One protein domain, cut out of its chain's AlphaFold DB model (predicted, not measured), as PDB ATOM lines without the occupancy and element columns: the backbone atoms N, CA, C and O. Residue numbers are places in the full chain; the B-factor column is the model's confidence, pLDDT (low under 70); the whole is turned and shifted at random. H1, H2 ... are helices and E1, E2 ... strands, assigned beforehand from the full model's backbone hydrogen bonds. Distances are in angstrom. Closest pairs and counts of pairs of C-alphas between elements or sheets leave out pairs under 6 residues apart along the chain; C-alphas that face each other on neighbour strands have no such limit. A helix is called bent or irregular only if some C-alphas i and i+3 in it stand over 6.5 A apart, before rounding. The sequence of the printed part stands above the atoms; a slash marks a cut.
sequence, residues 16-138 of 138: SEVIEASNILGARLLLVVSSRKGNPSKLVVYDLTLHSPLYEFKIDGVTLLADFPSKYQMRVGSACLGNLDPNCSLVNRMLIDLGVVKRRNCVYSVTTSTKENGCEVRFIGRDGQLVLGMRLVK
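This is residues 16 to 138 of the 138 residues of the protein "Putative exosome subunit/U3 small nucleolar ribonucleoprotein (snoRNP) component" of Metallosphaera yellowstonensis MK1 (UniProt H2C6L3). What is the main picture? One sheet of seven strands, curled like part of an open barrel, wraps partly round helix H2, which packs on one face, while its edge strands E1 and E4 stay apart. The short helix H1 only grazes the sheet, by E1. What is it made of? The printed part has 123 residues, with two named helices and seven named strands in the order H1 E1 E2 E3 E4 H2 E5 E6 E7, of the mixed class; the mixed sheet runs E1 E2 E3 E7 E6 E5 E4. The whole is compact, with a radius of gyration of the C-alphas of 15.1 A and spans of 40 by 32 by 31 A.

How is the strongly twisted sheet joined? E1, residues 29 to 36, E2, residues 39 to 47, and E3, residues 52 to 64, form a meander, each strand the antiparallel neighbour of the one before, with N 32 and O 44 at 2.8 A and N 43 and O 57 at 2.8 A. E5, residues 108 to 115, E6, residues 118 to 125, and E7, residues 130 to 137, form another, with N 111 and O 122 at 2.9 A and N 121 and O 134 at 2.8 A. E4, residues 79 to 81, is parallel to E5, with N 110 and O 80 at 2.8 A. Where do the meanders meet? E3 bends by 79 degrees at residue 60 and pairs with E2 over residues 52 to 58 and with E7 over 58 to 64, where N 60 and O 135 are 2.9 A apart. How do the helices stand? H2, residues 86 to 97, gives two layers, a helix on one face of a sheet: its height over the sheet is 5.8 A, it is only just over E6, with 3 C-alphas, and it runs only just across the strands, at 62 degrees to E6 on the local plane. The closest C-alphas of H2 and E6 are those of Cys 88 and Cys 119, 5.9 A apart; E4, H2 and E5 form a strand-helix-strand unit, two parallel neighbour strands with a helix between, whose crossover is left-handed. In H1, residues 16 to 24, every O i to N i+4 pair is within hydrogen-bond range, in H2 6 of 8; the closest C-alphas of H1 and E1 are those of Ser 22 and Leu 30, 7.0 A apart.

Where does it begin and end? H1 begins at C-alpha 16, (59.596, -6.232, -37.575), and E7 ends at C-alpha 137, (51.903, -29.753, -45.125). How long are the elements? E3 measures 29.3 A, E2 24.6 A, E1 23.1 A, E6 23.0 A, E5 21.3 A and E7 20.1 A; H2, 16.3 A, is irregular, with C-alphas 87 and 90 8.4 A apart.

How large is it? The two C-alphas farthest apart, of Leu 50 and Pro 69, are 43.5 A apart. Which link is long, and is there a cut? The link from E3 to E4, residues 65 to 78, is long, and the printed part has no cut. Where is confidence low? Residues 70 to 72 are under 70; the mean pLDDT of the printed part is 91.7.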
ATOM      1  N   SER A  16      59.013  -6.790 -38.798       88.62
ATOM      2  CA  SER A  16      59.596  -6.232 -37.575       88.62
ATOM      3  C   SER A  16      58.628  -5.290 -36.863       88.62
ATOM      4  O   SER A  16      58.418  -5.442 -35.665       88.62
ATOM      5  N   GLU A  17      57.950  -4.401 -37.596       92.06
ATOM      6  CA  GLU A  17      56.918  -3.521 -37.020       92.06
ATOM      7  C   GLU A  17      55.721  -4.312 -36.468       92.06
ATOM      8  O   GLU A  17      55.106  -3.925 -35.475       92.06
ATOM      9  N   VAL A  18      55.356  -5.433 -37.103       93.62
ATOM     10  CA  VAL A  18      54.281  -6.306 -36.600       93.62
ATOM     11  C   VAL A  18      54.718  -7.046 -35.334       93.62
ATOM     12  O   VAL A  18      53.914  -7.184 -34.410       93.62
ATOM     13  N   ILE A  19      55.970  -7.499 -35.269       91.12
ATOM     14  CA  ILE A  19      56.565  -8.119 -34.079       91.12
ATOM     15  C   ILE A  19      56.582  -7.124 -32.914       91.12
ATOM     16  O   ILE A  19      56.082  -7.444 -31.840       91.12
ATOM     17  N   GLU A  20      57.055  -5.899 -33.143       91.56
ATOM     18  CA  GLU A  20      57.076  -4.838 -32.133       91.56
ATOM     19  C   GLU A  20      55.669  -4.524 -31.610       91.56
ATOM     20  O   GLU A  20      55.431  -4.537 -30.403       91.56
ATOM     21  N   ALA A  21      54.698  -4.345 -32.513       93.69
ATOM     22  CA  ALA A  21      53.307  -4.133 -32.123       93.69
ATOM     23  C   ALA A  21      52.747  -5.304 -31.298       93.69
ATOM     24  O   ALA A  21      51.986  -5.091 -30.357       93.69
ATOM     25  N   SER A  22      53.127  -6.539 -31.627       94.31
ATOM     26  CA  SER A  22      52.697  -7.733 -30.890       94.31
ATOM     27  C   SER A  22      53.319  -7.796 -29.490       94.31
ATOM     28  O   SER A  22      52.623  -8.141 -28.535       94.31
ATOM     29  N   ASN A  23      54.585  -7.390 -29.352       91.75
ATOM     30  CA  ASN A  23      55.278  -7.278 -28.067       91.75
ATOM     31  C   ASN A  23      54.628  -6.231 -27.156       91.75
ATOM     32  O   ASN A  23      54.380  -6.508 -25.985       91.75
ATOM     33  N   ILE A  24      54.279  -5.059 -27.699       93.88
ATOM     34  CA  ILE A  24      53.571  -3.997 -26.958       93.88
ATOM     35  C   ILE A  24      52.222  -4.501 -26.425       93.88
ATOM     36  O   ILE A  24      51.808  -4.152 -25.322       93.88
ATOM     37  N   LEU A  25      51.546  -5.362 -27.188       93.88
ATOM     38  CA  LEU A  25      50.280  -5.990 -26.802       93.88
ATOM     39  C   LEU A  25      50.445  -7.158 -25.811       93.88
ATOM     40  O   LEU A  25      49.455  -7.788 -25.442       93.88
ATOM     41  N   GLY A  26      51.676  -7.466 -25.388       93.75
ATOM     42  CA  GLY A  26      51.979  -8.552 -24.456       93.75
ATOM     43  C   GLY A  26      51.785  -9.950 -25.048       93.75
ATOM     44  O   GLY A  26      51.603 -10.916 -24.302       93.75
ATOM     45  N   ALA A  27      51.784 -10.082 -26.378       94.38
ATOM     46  CA  ALA A  27      51.688 -11.383 -27.027       94.38
ATOM     47  C   ALA A  27      52.996 -12.170 -26.852       94.38
ATOM     48  O   ALA A  27      54.086 -11.616 -26.927       94.38
ATOM     49  N   ARG A  28      52.886 -13.488 -26.659       94.81
ATOM     50  CA  ARG A  28      54.047 -14.402 -26.632       94.81
ATOM     51  C   ARG A  28      54.329 -15.044 -27.984       94.81
ATOM     52  O   ARG A  28      55.461 -15.413 -28.274       94.81
ATOM     53  N   LEU A  29      53.284 -15.191 -28.793       96.31
ATOM     54  CA  LEU A  29      53.330 -15.836 -30.095       96.31
ATOM     55  C   LEU A  29      52.736 -14.910 -31.150       96.31
ATOM     56  O   LEU A  29      51.726 -14.248 -30.903       96.31
ATOM     57  N   LEU A  30      53.322 -14.933 -32.343       95.81
ATOM     58  CA  LEU A  30      52.789 -14.265 -33.525       95.81
ATOM     59  C   LEU A  30      52.531 -15.293 -34.622       95.81
ATOM     60  O   LEU A  30      53.458 -15.920 -35.124       95.81
ATOM     61  N   LEU A  31      51.270 -15.432 -35.027       96.31
ATOM     62  CA  LEU A  31      50.878 -16.258 -36.166       96.31
ATOM     63  C   LEU A  31      50.757 -15.384 -37.417       96.31
ATOM     64  O   LEU A  31      49.924 -14.481 -37.486       96.31
ATOM     65  N   VAL A  32      51.567 -15.692 -38.424       95.62
ATOM     66  CA  VAL A  32      51.582 -15.027 -39.726       95.62
ATOM     67  C   VAL A  32      51.058 -15.982 -40.785       95.62
ATOM     68  O   VAL A  32      51.566 -17.090 -40.948       95.62
ATOM     69  N   VAL A  33      50.058 -15.532 -41.540       95.75
ATOM     70  CA  VAL A  33      49.560 -16.240 -42.722       95.75
ATOM     71  C   VAL A  33      49.977 -15.467 -43.966       95.75
ATOM     72  O   VAL A  33      49.556 -14.327 -44.165       95.75
ATOM     73  N   SER A  34      50.796 -16.089 -44.808       94.94
ATOM     74  CA  SER A  34      51.172 -15.541 -46.112       94.94
ATOM     75  C   SER A  34      50.194 -15.994 -47.187       94.94
ATOM     76  O   SER A  34      49.631 -17.090 -47.116       94.94
ATOM     77  N   SER A  35      50.030 -15.163 -48.214       94.31
ATOM     78  CA  SER A  35      49.154 -15.440 -49.350       94.31
ATOM     79  C   SER A  35      49.930 -15.628 -50.651       94.31
ATOM     80  O   SER A  35      50.867 -14.879 -50.929       94.31
ATOM     81  N   ARG A  36      49.454 -16.529 -51.513       94.75
ATOM     82  CA  ARG A  36      49.880 -16.668 -52.909       94.75
ATOM     83  C   ARG A  36      48.654 -16.572 -53.809       94.75
ATOM     84  O   ARG A  36      47.706 -17.331 -53.637       94.75
ATOM     85  N   LYS A  37      48.668 -15.642 -54.773       93.19
ATOM     86  CA  LYS A  37      47.532 -15.389 -55.686       93.19
ATOM     87  C   LYS A  37      46.195 -15.215 -54.934       93.19
ATOM     88  O   LYS A  37      45.206 -15.858 -55.263       93.19
ATOM     89  N   GLY A  38      46.201 -14.413 -53.867       91.38
ATOM     90  CA  GLY A  38      45.013 -14.134 -53.047       91.38
ATOM     91  C   GLY A  38      44.601 -15.238 -52.063       91.38
ATOM     92  O   GLY A  38      43.760 -14.981 -51.210       91.38
ATOM     93  N   ASN A  39      45.214 -16.425 -52.114       93.19
ATOM     94  CA  ASN A  39      44.865 -17.551 -51.246       93.19
ATOM     95  C   ASN A  39      45.910 -17.763 -50.140       93.19
ATOM     96  O   ASN A  39      47.101 -17.590 -50.414       93.19
ATOM     97  N   PRO A  40      45.515 -18.163 -48.916       95.94
ATOM     98  CA  PRO A  40      46.457 -18.585 -47.882       95.94
ATOM     99  C   PRO A  40      47.368 -19.708 -48.391       95.94
ATOM    100  O   PRO A  40      46.887 -20.686 -48.954       95.94
ATOM    101  N   SER A  41      48.680 -19.562 -48.210       97.25
ATOM    102  CA  SER A  41      49.666 -20.504 -48.759       97.25
ATOM    103  C   SER A  41      50.719 -20.965 -47.761       97.25
ATOM    104  O   SER A  41      51.358 -21.990 -47.982       97.25
ATOM    105  N   LYS A  42      50.956 -20.204 -46.690       97.12
ATOM    106  CA  LYS A  42      51.956 -20.528 -45.671       97.12
ATOM    107  C   LYS A  42      51.504 -19.994 -44.320       97.12
ATOM    108  O   LYS A  42      50.982 -18.883 -44.253       97.12
ATOM    109  N   LEU A  43      51.728 -20.773 -43.273       97.12
ATOM    110  CA  LEU A  43      51.492 -20.414 -41.884       97.12
ATOM    111  C   LEU A  43      52.823 -20.490 -41.142       97.12
ATOM    112  O   LEU A  43      53.498 -21.517 -41.197       97.12
ATOM    113  N   VAL A  44      53.191 -19.412 -40.460       96.94
ATOM    114  CA  VAL A  44      54.380 -19.360 -39.606       96.94
ATOM    115  C   VAL A  44      53.972 -18.872 -38.228       96.94
ATOM    116  O   VAL A  44      53.270 -17.868 -38.116       96.94
ATOM    117  N   VAL A  45      54.399 -19.569 -37.183       96.81
ATOM    118  CA  VAL A  45      54.238 -19.126 -35.796       96.81
ATOM    119  C   VAL A  45      55.609 -18.756 -35.262       96.81
ATOM    120  O   VAL A  45      56.507 -19.594 -35.246       96.81
ATOM    121  N   TYR A  46      55.761 -17.512 -34.828       95.75
ATOM    122  CA  TYR A  46      56.973 -16.993 -34.207       95.75
ATOM    123  C   TYR A  46      56.846 -17.010 -32.688       95.75
ATOM    124  O   TYR A  46      55.801 -16.630 -32.156       95.75
ATOM    125  N   ASP A  47      57.930 -17.387 -32.014       94.88
ATOM    126  CA  ASP A  47      58.168 -17.034 -30.618       94.88
ATOM    127  C   ASP A  47      58.647 -15.584 -30.569       94.88
ATOM    128  O   ASP A  47      59.667 -15.238 -31.169       94.88
ATOM    129  N   LEU A  48      57.907 -14.729 -29.870       94.00
ATOM    130  CA  LEU A  48      58.257 -13.317 -29.746       94.00
ATOM    131  C   LEU A  48      59.310 -13.047 -28.665       94.00
ATOM    132  O   LEU A  48      59.963 -12.011 -28.694       94.00
ATOM    133  N   THR A  49      59.535 -13.992 -27.755       90.31
ATOM    134  CA  THR A  49      60.624 -13.933 -26.772       90.31
ATOM    135  C   THR A  49      61.957 -14.203 -27.464       90.31
ATOM    136  O   THR A  49      62.914 -13.445 -27.316       90.31
ATOM    137  N   LEU A  50      62.007 -15.272 -28.268       89.50
ATOM    138  CA  LEU A  50      63.218 -15.709 -28.974       89.50
ATOM    139  C   LEU A  50      63.390 -15.068 -30.357       89.50
ATOM    140  O   LEU A  50      64.426 -15.259 -30.989       89.50
ATOM    141  N   HIS A  51      62.389 -14.320 -30.830       85.25
ATOM    142  CA  HIS A  51      62.353 -13.692 -32.155       85.25
ATOM    143  C   HIS A  51      62.617 -14.681 -33.306       85.25
ATOM    144  O   HIS A  51      63.245 -14.342 -34.311       85.25
ATOM    145  N   SER A  52      62.134 -15.917 -33.172       90.88
ATOM    146  CA  SER A  52      62.424 -17.010 -34.102       90.88
ATOM    147  C   SER A  52      61.165 -17.806 -34.468       90.88
ATOM    148  O   SER A  52      60.202 -17.847 -33.697       90.88
ATOM    149  N   PRO A  53      61.108 -18.405 -35.672       94.12
ATOM    150  CA  PRO A  53      59.984 -19.250 -36.062       94.12
ATOM    151  C   PRO A  53      59.998 -20.568 -35.269       94.12
ATOM    152  O   PRO A  53      60.983 -21.302 -35.295       94.12
ATOM    153  N   LEU A  54      58.884 -20.887 -34.604       96.06
ATOM    154  CA  LEU A  54      58.652 -22.172 -33.927       96.06
ATOM    155  C   LEU A  54      58.037 -23.207 -34.866       96.06
ATOM    156  O   LEU A  54      58.405 -24.380 -34.852       96.06
ATOM    157  N   TYR A  55      57.073 -22.762 -35.669       97.25
ATOM    158  CA  TYR A  55      56.312 -23.619 -36.564       97.25
ATOM    159  C   TYR A  55      56.240 -22.996 -37.941       97.25
ATOM    160  O   TYR A  55      55.987 -21.801 -38.079       97.25
ATOM    161  N   GLU A  56      56.404 -23.830 -38.959       97.56
ATOM    162  CA  GLU A  56      56.263 -23.443 -40.351       97.56
ATOM    163  C   GLU A  56      55.533 -24.551 -41.107       97.56
ATOM    164  O   GLU A  56      55.926 -25.715 -41.048       97.56
ATOM    165  N   PHE A  57      54.461 -24.172 -41.801       97.56
ATOM    166  CA  PHE A  57      53.661 -25.072 -42.619       97.56
ATOM    167  C   PHE A  57      53.281 -24.409 -43.937       97.56
ATOM    168  O   PHE A  57      52.939 -23.223 -43.988       97.56
ATOM    169  N   LYS A  58      53.248 -25.199 -45.003       97.44
ATOM    170  CA  LYS A  58      52.532 -24.866 -46.230       97.44
ATOM    171  C   LYS A  58      51.037 -25.118 -46.028       97.44
ATOM    172  O   LYS A  58      50.638 -26.103 -45.411       97.44
ATOM    173  N   ILE A  59      50.210 -24.219 -46.557       96.94
ATOM    174  CA  ILE A  59      48.756 -24.381 -46.587       96.94
ATOM    175  C   ILE A  59      48.376 -24.876 -47.979       96.94
ATOM    176  O   ILE A  59      48.537 -24.159 -48.966       96.94
ATOM    177  N   ASP A  60      47.864 -26.099 -48.037       94.81
ATOM    178  CA  ASP A  60      47.497 -26.777 -49.283       94.81
ATOM    179  C   ASP A  60      45.994 -26.708 -49.586       94.81
ATOM    180  O   ASP A  60      45.534 -27.191 -50.621       94.81
ATOM    181  N   GLY A  61      45.212 -26.147 -48.668       93.44
ATOM    182  CA  GLY A  61      43.782 -25.935 -48.834       93.44
ATOM    183  C   GLY A  61      43.163 -25.353 -47.573       93.44
ATOM    184  O   GLY A  61      43.597 -25.658 -46.459       93.44
ATOM    185  N   VAL A  62      42.151 -24.513 -47.764       95.06
ATOM    186  CA  VAL A  62      41.317 -23.961 -46.698       95.06
ATOM    187  C   VAL A  62      39.866 -24.123 -47.120       95.06
ATOM    188  O   VAL A  62      39.536 -23.919 -48.284       95.06
ATOM    189  N   THR A  63      39.019 -24.481 -46.168       94.06
ATOM    190  CA  THR A  63      37.567 -24.502 -46.322       94.06
ATOM    191  C   THR A  63      36.980 -23.627 -45.233       94.06
ATOM    192  O   THR A  63      37.295 -23.808 -44.056       94.06
ATOM    193  N   LEU A  64      36.152 -22.665 -45.608       91.38
ATOM    194  CA  LEU A  64      35.502 -21.731 -44.703       91.38
ATOM    195  C   LEU A  64      34.013 -22.050 -44.597       91.38
ATOM    196  O   LEU A  64      33.408 -22.598 -45.512       91.38
ATOM    197  N   LEU A  65      33.389 -21.630 -43.497       87.44
ATOM    198  CA  LEU A  65      31.937 -21.725 -43.329       87.44
ATOM    199  C   LEU A  65      31.160 -21.097 -44.504       87.44
ATOM    200  O   LEU A  65      30.109 -21.604 -44.883       87.44
ATOM    201  N   ALA A  66      31.694 -20.015 -45.080       85.69
ATOM    202  CA  ALA A  66      31.096 -19.297 -46.206       85.69
ATOM    203  C   ALA A  66      31.059 -20.107 -47.514       85.69
ATOM    204  O   ALA A  66      30.287 -19.765 -48.405       85.69
ATOM    205  N   ASP A  67      31.846 -21.181 -47.620       86.88
ATOM    206  CA  ASP A  67      31.843 -22.060 -48.793       86.88
ATOM    207  C   ASP A  67      30.596 -22.963 -48.832       86.88
ATOM    208  O   ASP A  67      30.322 -23.617 -49.838       86.88
ATOM    209  N   PHE A  68      29.816 -22.999 -47.745       82.25
ATOM    210  CA  PHE A  68      28.582 -23.767 -47.651       82.25
ATOM    211  C   PHE A  68      27.355 -22.846 -47.771       82.25
ATOM    212  O   PHE A  68      27.310 -21.806 -47.114       82.25
ATOM    213  N   PRO A  69      26.298 -23.246 -48.507       71.75
ATOM    214  CA  PRO A  69      25.092 -22.436 -48.768       71.75
ATOM    215  C   PRO A  69      24.169 -22.243 -47.542       71.75
ATOM    216  O   PRO A  69      22.961 -22.045 -47.657       71.75
ATOM    217  N   SER A  70      24.714 -22.347 -46.336       65.81
ATOM    218  CA  SER A  70      23.976 -22.492 -45.089       65.81
ATOM    219  C   SER A  70      23.764 -21.137 -44.387       65.81
ATOM    220  O   SER A  70      24.650 -20.288 -44.391       65.81
ATOM    221  N   LYS A  71      22.609 -20.928 -43.731       62.50
ATOM    222  CA  LYS A  71      22.257 -19.686 -42.993       62.50
ATOM    223  C   LYS A  71      23.008 -19.505 -41.658       62.50
ATOM    224  O   LYS A  71      22.572 -18.739 -40.798       62.50
ATOM    225  N   TYR A  72      24.085 -20.248 -41.431       67.44
ATOM    226  CA  TYR A  72      24.702 -20.348 -40.113       67.44
ATOM    227  C   TYR A  72      25.648 -19.186 -39.849       67.44
ATOM    228  O   TYR A  72      26.450 -18.785 -40.690       67.44
ATOM    229  N   GLN A  73      25.553 -18.660 -38.634       71.06
ATOM    230  CA  GLN A  73      26.408 -17.586 -38.163       71.06
ATOM    231  C   GLN A  73      27.518 -18.156 -37.287       71.06
ATOM    232  O   GLN A  73      27.283 -18.964 -36.384       71.06
ATOM    233  N   MET A  74      28.739 -17.695 -37.538       75.88
ATOM    234  CA  MET A  74      29.875 -17.974 -36.672       75.88
ATOM    235  C   MET A  74      29.584 -17.423 -35.269       75.88
ATOM    236  O   MET A  74      29.285 -16.242 -35.101       75.88
ATOM    237  N   ARG A  75      29.684 -18.276 -34.250       77.38
ATOM    238  CA  ARG A  75      29.511 -17.887 -32.851       77.38
ATOM    239  C   ARG A  75      30.840 -17.412 -32.278       77.38
ATOM    240  O   ARG A  75      31.881 -18.039 -32.461       77.38
ATOM    241  N   VAL A  76      30.813 -16.321 -31.524       76.88
ATOM    242  CA  VAL A  76      31.993 -15.906 -30.762       76.88
ATOM    243  C   VAL A  76      32.248 -16.944 -29.670       76.88
ATOM    244  O   VAL A  76      31.363 -17.257 -28.876       76.88
ATOM    245  N   GLY A  77      33.451 -17.512 -29.646       80.62
ATOM    246  CA  GLY A  77      33.800 -18.524 -28.659       80.62
ATOM    247  C   GLY A  77      35.168 -19.160 -28.853       80.62
ATOM    248  O   GLY A  77      35.827 -19.004 -29.890       80.62
ATOM    249  N   SER A  78      35.585 -19.888 -27.820       85.81
ATOM    250  CA  SER A  78      36.850 -20.614 -27.779       85.81
ATOM    251  C   SER A  78      36.725 -21.998 -28.403       85.81
ATOM    252  O   SER A  78      35.735 -22.710 -28.194       85.81
ATOM    253  N   ALA A  79      37.771 -22.387 -29.120       91.69
ATOM    254  CA  ALA A  79      37.984 -23.751 -29.561       91.69
ATOM    255  C   ALA A  79      38.729 -24.566 -28.489       91.69
ATOM    256  O   ALA A  79      39.519 -24.010 -27.724       91.69
ATOM    257  N   CYS A  80      38.495 -25.874 -28.441       93.62
ATOM    258  CA  CYS A  80      39.300 -26.805 -27.651       93.62
ATOM    259  C   CYS A  80      39.607 -28.085 -28.408       93.62
ATOM    260  O   CYS A  80      38.994 -28.379 -29.429       93.62
ATOM    261  N   LEU A  81      40.570 -28.841 -27.884       94.69
ATOM    262  CA  LEU A  81      41.004 -30.097 -28.480       94.69
ATOM    263  C   LEU A  81      39.889 -31.146 -28.413       94.69
ATOM    264  O   LEU A  81      39.371 -31.442 -27.333       94.69
ATOM    265  N   GLY A  82      39.564 -31.704 -29.575       93.81
ATOM    266  CA  GLY A  82      38.756 -32.901 -29.755       93.81
ATOM    267  C   GLY A  82      39.640 -34.114 -30.045       93.81
ATOM    268  O   GLY A  82      40.631 -34.352 -29.355       93.81
ATOM    269  N   ASN A  83      39.281 -34.879 -31.077       94.38
ATOM    270  CA  ASN A  83      40.045 -36.045 -31.521       94.38
ATOM    271  C   ASN A  83      41.295 -35.604 -32.288       94.38
ATOM    272  O   ASN A  83      41.184 -34.963 -33.333       94.38
ATOM    273  N   LEU A  84      42.468 -35.956 -31.766       96.94
ATOM    274  CA  LEU A  84      43.752 -35.633 -32.378       96.94
ATOM    275  C   LEU A  84      44.408 -36.900 -32.913       96.94
ATOM    276  O   LEU A  84      44.583 -37.865 -32.168       96.94
ATOM    277  N   ASP A  85      44.802 -36.874 -34.178       97.06
ATOM    278  CA  ASP A  85      45.593 -37.941 -34.785       97.06
ATOM    279  C   ASP A  85      47.050 -37.859 -34.286       97.06
ATOM    280  O   ASP A  85      47.684 -36.806 -34.449       97.06
ATOM    281  N   PRO A  86      47.612 -38.925 -33.680       95.75
ATOM    282  CA  PRO A  86      48.996 -38.948 -33.207       95.75
ATOM    283  C   PRO A  86      50.040 -38.675 -34.298       95.75
ATOM    284  O   PRO A  86      51.081 -38.084 -34.006       95.75
ATOM    285  N   ASN A  87      49.757 -39.038 -35.553       96.19
ATOM    286  CA  ASN A  87      50.660 -38.795 -36.683       96.19
ATOM    287  C   ASN A  87      50.770 -37.299 -37.031       96.19
ATOM    288  O   ASN A  87      51.742 -36.868 -37.645       96.19
ATOM    289  N   CYS A  88      49.829 -36.480 -36.553       97.00
ATOM    290  CA  CYS A  88      49.837 -35.025 -36.682       97.00
ATOM    291  C   CYS A  88      50.502 -34.312 -35.494       97.00
ATOM    292  O   CYS A  88      50.145 -33.183 -35.162       97.00
ATOM    293  N   SER A  89      51.481 -34.952 -34.846       96.06
ATOM    294  CA  SER A  89      52.100 -34.490 -33.592       96.06
ATOM    295  C   SER A  89      52.587 -33.034 -33.621       96.06
ATOM    296  O   SER A  89      52.329 -32.291 -32.672       96.06
ATOM    297  N   LEU A  90      53.226 -32.591 -34.709       96.19
ATOM    298  CA  LEU A  90      53.723 -31.215 -34.834       96.19
ATOM    299  C   LEU A  90      52.579 -30.192 -34.918       96.19
ATOM    300  O   LEU A  90      52.628 -29.151 -34.268       96.19
ATOM    301  N   VAL A  91      51.525 -30.509 -35.675       97.12
ATOM    302  CA  VAL A  91      50.320 -29.671 -35.780       97.12
ATOM    303  C   VAL A  91      49.574 -29.639 -34.446       97.12
ATOM    304  O   VAL A  91      49.148 -28.575 -34.003       97.12
ATOM    305  N   ASN A  92      49.465 -30.785 -33.771       97.12
ATOM    306  CA  ASN A  92      48.843 -30.882 -32.452       97.12
ATOM    307  C   ASN A  92      49.590 -30.020 -31.426       97.12
ATOM    308  O   ASN A  92      48.953 -29.295 -30.666       97.12
ATOM    309  N   ARG A  93      50.930 -30.047 -31.434       96.94
ATOM    310  CA  ARG A  93      51.745 -29.203 -30.553       96.94
ATOM    311  C   ARG A  93      51.548 -27.717 -30.853       96.94
ATOM    312  O   ARG A  93      51.289 -26.960 -29.928       96.94
ATOM    313  N   MET A  94      51.548 -27.322 -32.129       96.81
ATOM    314  CA  MET A  94      51.244 -25.941 -32.523       96.81
ATOM    315  C   MET A  94      49.873 -25.485 -31.993       96.81
ATOM    316  O   MET A  94      49.755 -24.387 -31.459       96.81
ATOM    317  N   LEU A  95      48.829 -26.314 -32.112       96.00
ATOM    318  CA  LEU A  95      47.494 -25.980 -31.598       96.00
ATOM    319  C   LEU A  95      47.495 -25.775 -30.076       96.00
ATOM    320  O   LEU A  95      46.866 -24.834 -29.591       96.00
ATOM    321  N   ILE A  96      48.214 -26.627 -29.341       95.38
ATOM    322  CA  ILE A  96      48.370 -26.521 -27.885       95.38
ATOM    323  C   ILE A  96      49.085 -25.222 -27.509       95.38
ATOM    324  O   ILE A  96      48.591 -24.496 -26.645       95.38
ATOM    325  N   ASP A  97      50.186 -24.893 -28.185       95.06
ATOM    326  CA  ASP A  97      50.964 -23.677 -27.922       95.06
ATOM    327  C   ASP A  97      50.159 -22.406 -28.225       95.06
ATOM    328  O   ASP A  97      50.239 -21.420 -27.494       95.06
ATOM    329  N   LEU A  98      49.293 -22.452 -29.242       94.00
ATOM    330  CA  LEU A  98      48.320 -21.396 -29.545       94.00
ATOM    331  C   LEU A  98      47.158 -21.329 -28.531       94.00
ATOM    332  O   LEU A  98      46.225 -20.545 -28.705       94.00
ATOM    333  N   GLY A  99      47.183 -22.142 -27.472       92.25
ATOM    334  CA  GLY A  99      46.221 -22.110 -26.374       92.25
ATOM    335  C   GLY A  99      44.974 -22.966 -26.589       92.25
ATOM    336  O   GLY A  99      44.050 -22.910 -25.772       92.25
ATOM    337  N   VAL A 100      44.914 -23.777 -27.652       93.44
ATOM    338  CA  VAL A 100      43.830 -24.750 -27.844       93.44
ATOM    339  C   VAL A 100      44.093 -25.932 -26.915       93.44
ATOM    340  O   VAL A 100      44.875 -26.826 -27.213       93.44
ATOM    341  N   VAL A 101      43.432 -25.936 -25.762       91.06
ATOM    342  CA  VAL A 101      43.611 -26.955 -24.717       91.06
ATOM    343  C   VAL A 101      42.333 -27.752 -24.494       91.06
ATOM    344  O   VAL A 101      41.243 -27.308 -24.851       91.06
ATOM    345  N   LYS A 102      42.439 -28.933 -23.880       88.56
ATOM    346  CA  LYS A 102      41.275 -29.758 -23.530       88.56
ATOM    347  C   LYS A 102      40.454 -29.059 -22.440       88.56
ATOM    348  O   LYS A 102      40.935 -28.859 -21.328       88.56
ATOM    349  N   ARG A 103      39.216 -28.674 -22.756       85.75
ATOM    350  CA  ARG A 103      38.269 -28.032 -21.826       85.75
ATOM    351  C   ARG A 103      36.864 -28.569 -22.056       85.75
ATOM    352  O   ARG A 103      36.542 -29.052 -23.137       85.75
ATOM    353  N   ARG A 104      36.019 -28.472 -21.030       76.94
ATOM    354  CA  ARG A 104      34.575 -28.707 -21.161       76.94
ATOM    355  C   ARG A 104      33.908 -27.426 -21.691       76.94
ATOM    356  O   ARG A 104      34.393 -26.331 -21.426       76.94
ATOM    357  N   ASN A 105      32.798 -27.564 -22.419       82.12
ATOM    358  CA  ASN A 105      31.924 -26.461 -22.863       82.12
ATOM    359  C   ASN A 105      32.493 -25.469 -23.898       82.12
ATOM    360  O   ASN A 105      32.085 -24.309 -23.939       82.12
ATOM    361  N   CYS A 106      33.361 -25.902 -24.805       88.56
ATOM    362  CA  CYS A 106      33.838 -25.041 -25.894       88.56
ATOM    363  C   CYS A 106      32.761 -24.807 -26.953       88.56
ATOM    364  O   CYS A 106      31.800 -25.572 -27.062       88.56
ATOM    365  N   VAL A 107      32.908 -23.739 -27.735       91.12
ATOM    366  CA  VAL A 107      32.019 -23.479 -28.878       91.12
ATOM    367  C   VAL A 107      32.435 -24.324 -30.080       91.12
ATOM    368  O   VAL A 107      31.573 -24.777 -30.830       91.12
ATOM    369  N   TYR A 108      33.738 -24.586 -30.204       92.75
ATOM    370  CA  TYR A 108      34.318 -25.357 -31.294       92.75
ATOM    371  C   TYR A 108      35.182 -26.505 -30.774       92.75
ATOM    372  O   TYR A 108      35.940 -26.331 -29.817       92.75
ATOM    373  N   SER A 109      35.087 -27.654 -31.432       94.94
ATOM    374  CA  SER A 109      35.986 -28.794 -31.270       94.94
ATOM    375  C   SER A 109      37.012 -28.788 -32.399       94.94
ATOM    376  O   SER A 109      36.640 -28.670 -33.566       94.94
ATOM    377  N   VAL A 110      38.296 -28.880 -32.059       96.62
ATOM    378  CA  VAL A 110      39.401 -28.952 -33.018       96.62
ATOM    379  C   VAL A 110      39.845 -30.392 -33.148       96.62
ATOM    380  O   VAL A 110      40.310 -30.985 -32.175       96.62
ATOM    381  N   THR A 111      39.725 -30.942 -34.349       97.00
ATOM    382  CA  THR A 111      40.187 -32.294 -34.659       97.00
ATOM    383  C   THR A 111      41.316 -32.255 -35.672       97.00
ATOM    384  O   THR A 111      41.329 -31.385 -36.548       97.00
ATOM    385  N   THR A 112      42.225 -33.219 -35.589       98.00
ATOM    386  CA  THR A 112      43.276 -33.422 -36.590       98.00
ATOM    387  C   THR A 112      43.200 -34.826 -37.169       98.00
ATOM    388  O   THR A 112      42.852 -35.772 -36.464       98.00
ATOM    389  N   SER A 113      43.499 -34.958 -38.458       97.62
ATOM    390  CA  SER A 113      43.559 -36.248 -39.151       97.62
ATOM    391  C   SER A 113      44.610 -36.231 -40.250       97.62
ATOM    392  O   SER A 113      44.723 -35.243 -40.980       97.62
ATOM    393  N   THR A 114      45.330 -37.335 -40.411       96.69
ATOM    394  CA  THR A 114      46.282 -37.525 -41.508       96.69
ATOM    395  C   THR A 114      45.554 -37.588 -42.853       96.69
ATOM    396  O   THR A 114      44.539 -38.275 -42.998       96.69
ATOM    397  N   LYS A 115      46.070 -36.870 -43.853       91.88
ATOM    398  CA  LYS A 115      45.554 -36.842 -45.228       91.88
ATOM    399  C   LYS A 115      46.706 -36.784 -46.220       91.88
ATOM    400  O   LYS A 115      47.402 -35.776 -46.245       91.88
ATOM    401  N   GLU A 116      46.837 -37.810 -47.063       84.50
ATOM    402  CA  GLU A 116      47.832 -37.928 -48.147       84.50
ATOM    403  C   GLU A 116      49.246 -37.491 -47.727       84.50
ATOM    404  O   GLU A 116      50.012 -38.306 -47.228       84.50
ATOM    405  N   ASN A 117      49.564 -36.201 -47.883       87.44
ATOM    406  CA  ASN A 117      50.881 -35.612 -47.641       87.44
ATOM    407  C   ASN A 117      50.907 -34.606 -46.473       87.44
ATOM    408  O   ASN A 117      51.805 -33.774 -46.393       87.44
ATOM    409  N   GLY A 118      49.922 -34.628 -45.575       95.06
ATOM    410  CA  GLY A 118      49.888 -33.709 -44.442       95.06
ATOM    411  C   GLY A 118      48.770 -33.978 -43.447       95.06
ATOM    412  O   GLY A 118      48.241 -35.083 -43.334       95.06
ATOM    413  N   CYS A 119      48.412 -32.931 -42.715       97.81
ATOM    414  CA  CYS A 119      47.423 -32.971 -41.654       97.81
ATOM    415  C   CYS A 119      46.264 -32.038 -41.972       97.81
ATOM    416  O   CYS A 119      46.446 -30.850 -42.235       97.81
ATOM    417  N   GLU A 120      45.056 -32.576 -41.914       97.62
ATOM    418  CA  GLU A 120      43.833 -31.792 -41.950       97.62
ATOM    419  C   GLU A 120      43.466 -31.378 -40.523       97.62
ATOM    420  O   GLU A 120      43.362 -32.216 -39.630       97.62
ATOM    421  N   VAL A 121      43.272 -30.078 -40.313       97.25
ATOM    422  CA  VAL A 121      42.776 -29.483 -39.070       97.25
ATOM    423  C   VAL A 121      41.356 -29.006 -39.319       97.25
ATOM    424  O   VAL A 121      41.111 -28.251 -40.260       97.25
ATOM    425  N   ARG A 122      40.419 -29.411 -38.464       96.81
ATOM    426  CA  ARG A 122      39.002 -29.051 -38.592       96.81
ATOM    427  C   ARG A 122      38.495 -28.430 -37.308       96.81
ATOM    428  O   ARG A 122      38.672 -28.993 -36.234       96.81
ATOM    429  N   PHE A 123      37.827 -27.295 -37.440       94.81
ATOM    430  CA  PHE A 123      37.074 -26.633 -36.385       94.81
ATOM    431  C   PHE A 123      35.600 -26.943 -36.605       94.81
ATOM    432  O   PHE A 123      35.012 -26.515 -37.600       94.81
ATOM    433  N   ILE A 124      35.021 -27.700 -35.682       93.12
ATOM    434  CA  ILE A 124      33.658 -28.213 -35.771       93.12
ATOM    435  C   ILE A 124      32.808 -27.540 -34.691       93.12
ATOM    436  O   ILE A 124      33.201 -27.504 -33.524       93.12
ATOM    437  N   GLY A 125      31.666 -26.972 -35.074       90.94
ATOM    438  CA  GLY A 125      30.679 -26.405 -34.152       90.94
ATOM    439  C   GLY A 125      29.993 -27.471 -33.295       90.94
ATOM    440  O   GLY A 125      30.090 -28.669 -33.555       90.94
ATOM    441  N   ARG A 126      29.263 -27.048 -32.255       86.06
ATOM    442  CA  ARG A 126      28.480 -27.973 -31.405       86.06
ATOM    443  C   ARG A 126      27.378 -28.724 -32.160       86.06
ATOM    444  O   ARG A 126      26.942 -29.772 -31.707       86.06
ATOM    445  N   ASP A 127      26.934 -28.171 -33.277       86.00
ATOM    446  CA  ASP A 127      25.971 -28.744 -34.219       86.00
ATOM    447  C   ASP A 127      26.604 -29.746 -35.201       86.00
ATOM    448  O   ASP A 127      25.913 -30.294 -36.053       86.00
ATOM    449  N   GLY A 128      27.915 -29.997 -35.095       87.44
ATOM    450  CA  GLY A 128      28.649 -30.879 -35.999       87.44
ATOM    451  C   GLY A 128      29.076 -30.213 -37.310       87.44
ATOM    452  O   GLY A 128      29.707 -30.864 -38.143       87.44
ATOM    453  N   GLN A 129      28.786 -28.922 -37.507       88.62
ATOM    454  CA  GLN A 129      29.122 -28.223 -38.743       88.62
ATOM    455  C   GLN A 129      30.611 -27.862 -38.808       88.62
ATOM    456  O   GLN A 129      31.197 -27.378 -37.839       88.62
ATOM    457  N   LEU A 130      31.228 -28.044 -39.980       90.62
ATOM    458  CA  LEU A 130      32.575 -27.549 -40.250       90.62
ATOM    459  C   LEU A 130      32.556 -26.024 -40.405       90.62
ATOM    460  O   LEU A 130      31.875 -25.494 -41.276       90.62
ATOM    461  N   VAL A 131      33.346 -25.331 -39.588       91.38
ATOM    462  CA  VAL A 131      33.477 -23.864 -39.628       91.38
ATOM    463  C   VAL A 131      34.771 -23.429 -40.304       91.38
ATOM    464  O   VAL A 131      34.800 -22.427 -41.017       91.38
ATOM    465  N   LEU A 132      35.841 -24.186 -40.080       92.94
ATOM    466  CA  LEU A 132      37.134 -23.989 -40.720       92.94
ATOM    467  C   LEU A 132      37.802 -25.348 -40.906       92.94
ATOM    468  O   LEU A 132      37.997 -26.078 -39.937       92.94
ATOM    469  N   GLY A 133      38.167 -25.668 -42.140       94.88
ATOM    470  CA  GLY A 133      39.071 -26.754 -42.494       94.88
ATOM    471  C   GLY A 133      40.374 -26.173 -43.026       94.88
ATOM    472  O   GLY A 133      40.356 -25.185 -43.758       94.88
ATOM    473  N   MET A 134      41.507 -26.755 -42.659       96.25
ATOM    474  CA  MET A 134      42.809 -26.339 -43.171       96.25
ATOM    475  C   MET A 134      43.714 -27.551 -43.341       96.25
ATOM    476  O   MET A 134      43.884 -28.329 -42.406       96.25
ATOM    477  N   ARG A 135      44.322 -27.690 -44.520       96.50
ATOM    478  CA  ARG A 135      45.306 -28.738 -44.806       96.50
ATOM    479  C   ARG A 135      46.714 -28.166 -44.698       96.50
ATOM    480  O   ARG A 135      47.091 -27.298 -45.486       96.50
ATOM    481  N   LEU A 136      47.462 -28.652 -43.713       96.75
ATOM    482  CA  LEU A 136      48.831 -28.248 -43.418       96.75
ATOM    483  C   LEU A 136      49.812 -29.327 -43.865       96.75
ATOM    484  O   LEU A 136      49.676 -30.492 -43.493       96.75
ATOM    485  N   VAL A 137      50.808 -28.913 -44.636       95.00
ATOM    486  CA  VAL A 137      51.903 -29.753 -45.125       95.00
ATOM    487  C   VAL A 137      53.212 -29.159 -44.627       95.00
ATOM    488  O   VAL A 137      53.333 -27.935 -44.531       95.00
ATOM    489  N   LYS A 138      54.159 -30.013 -44.247       85.44
ATOM    490  CA  LYS A 138      55.496 -29.572 -43.850       85.44
ATOM    491  C   LYS A 138      56.384 -29.389 -45.074       85.44
ATOM    492  O   LYS A 138      56.285 -30.232 -45.989       85.44
TER     493      LYS A 138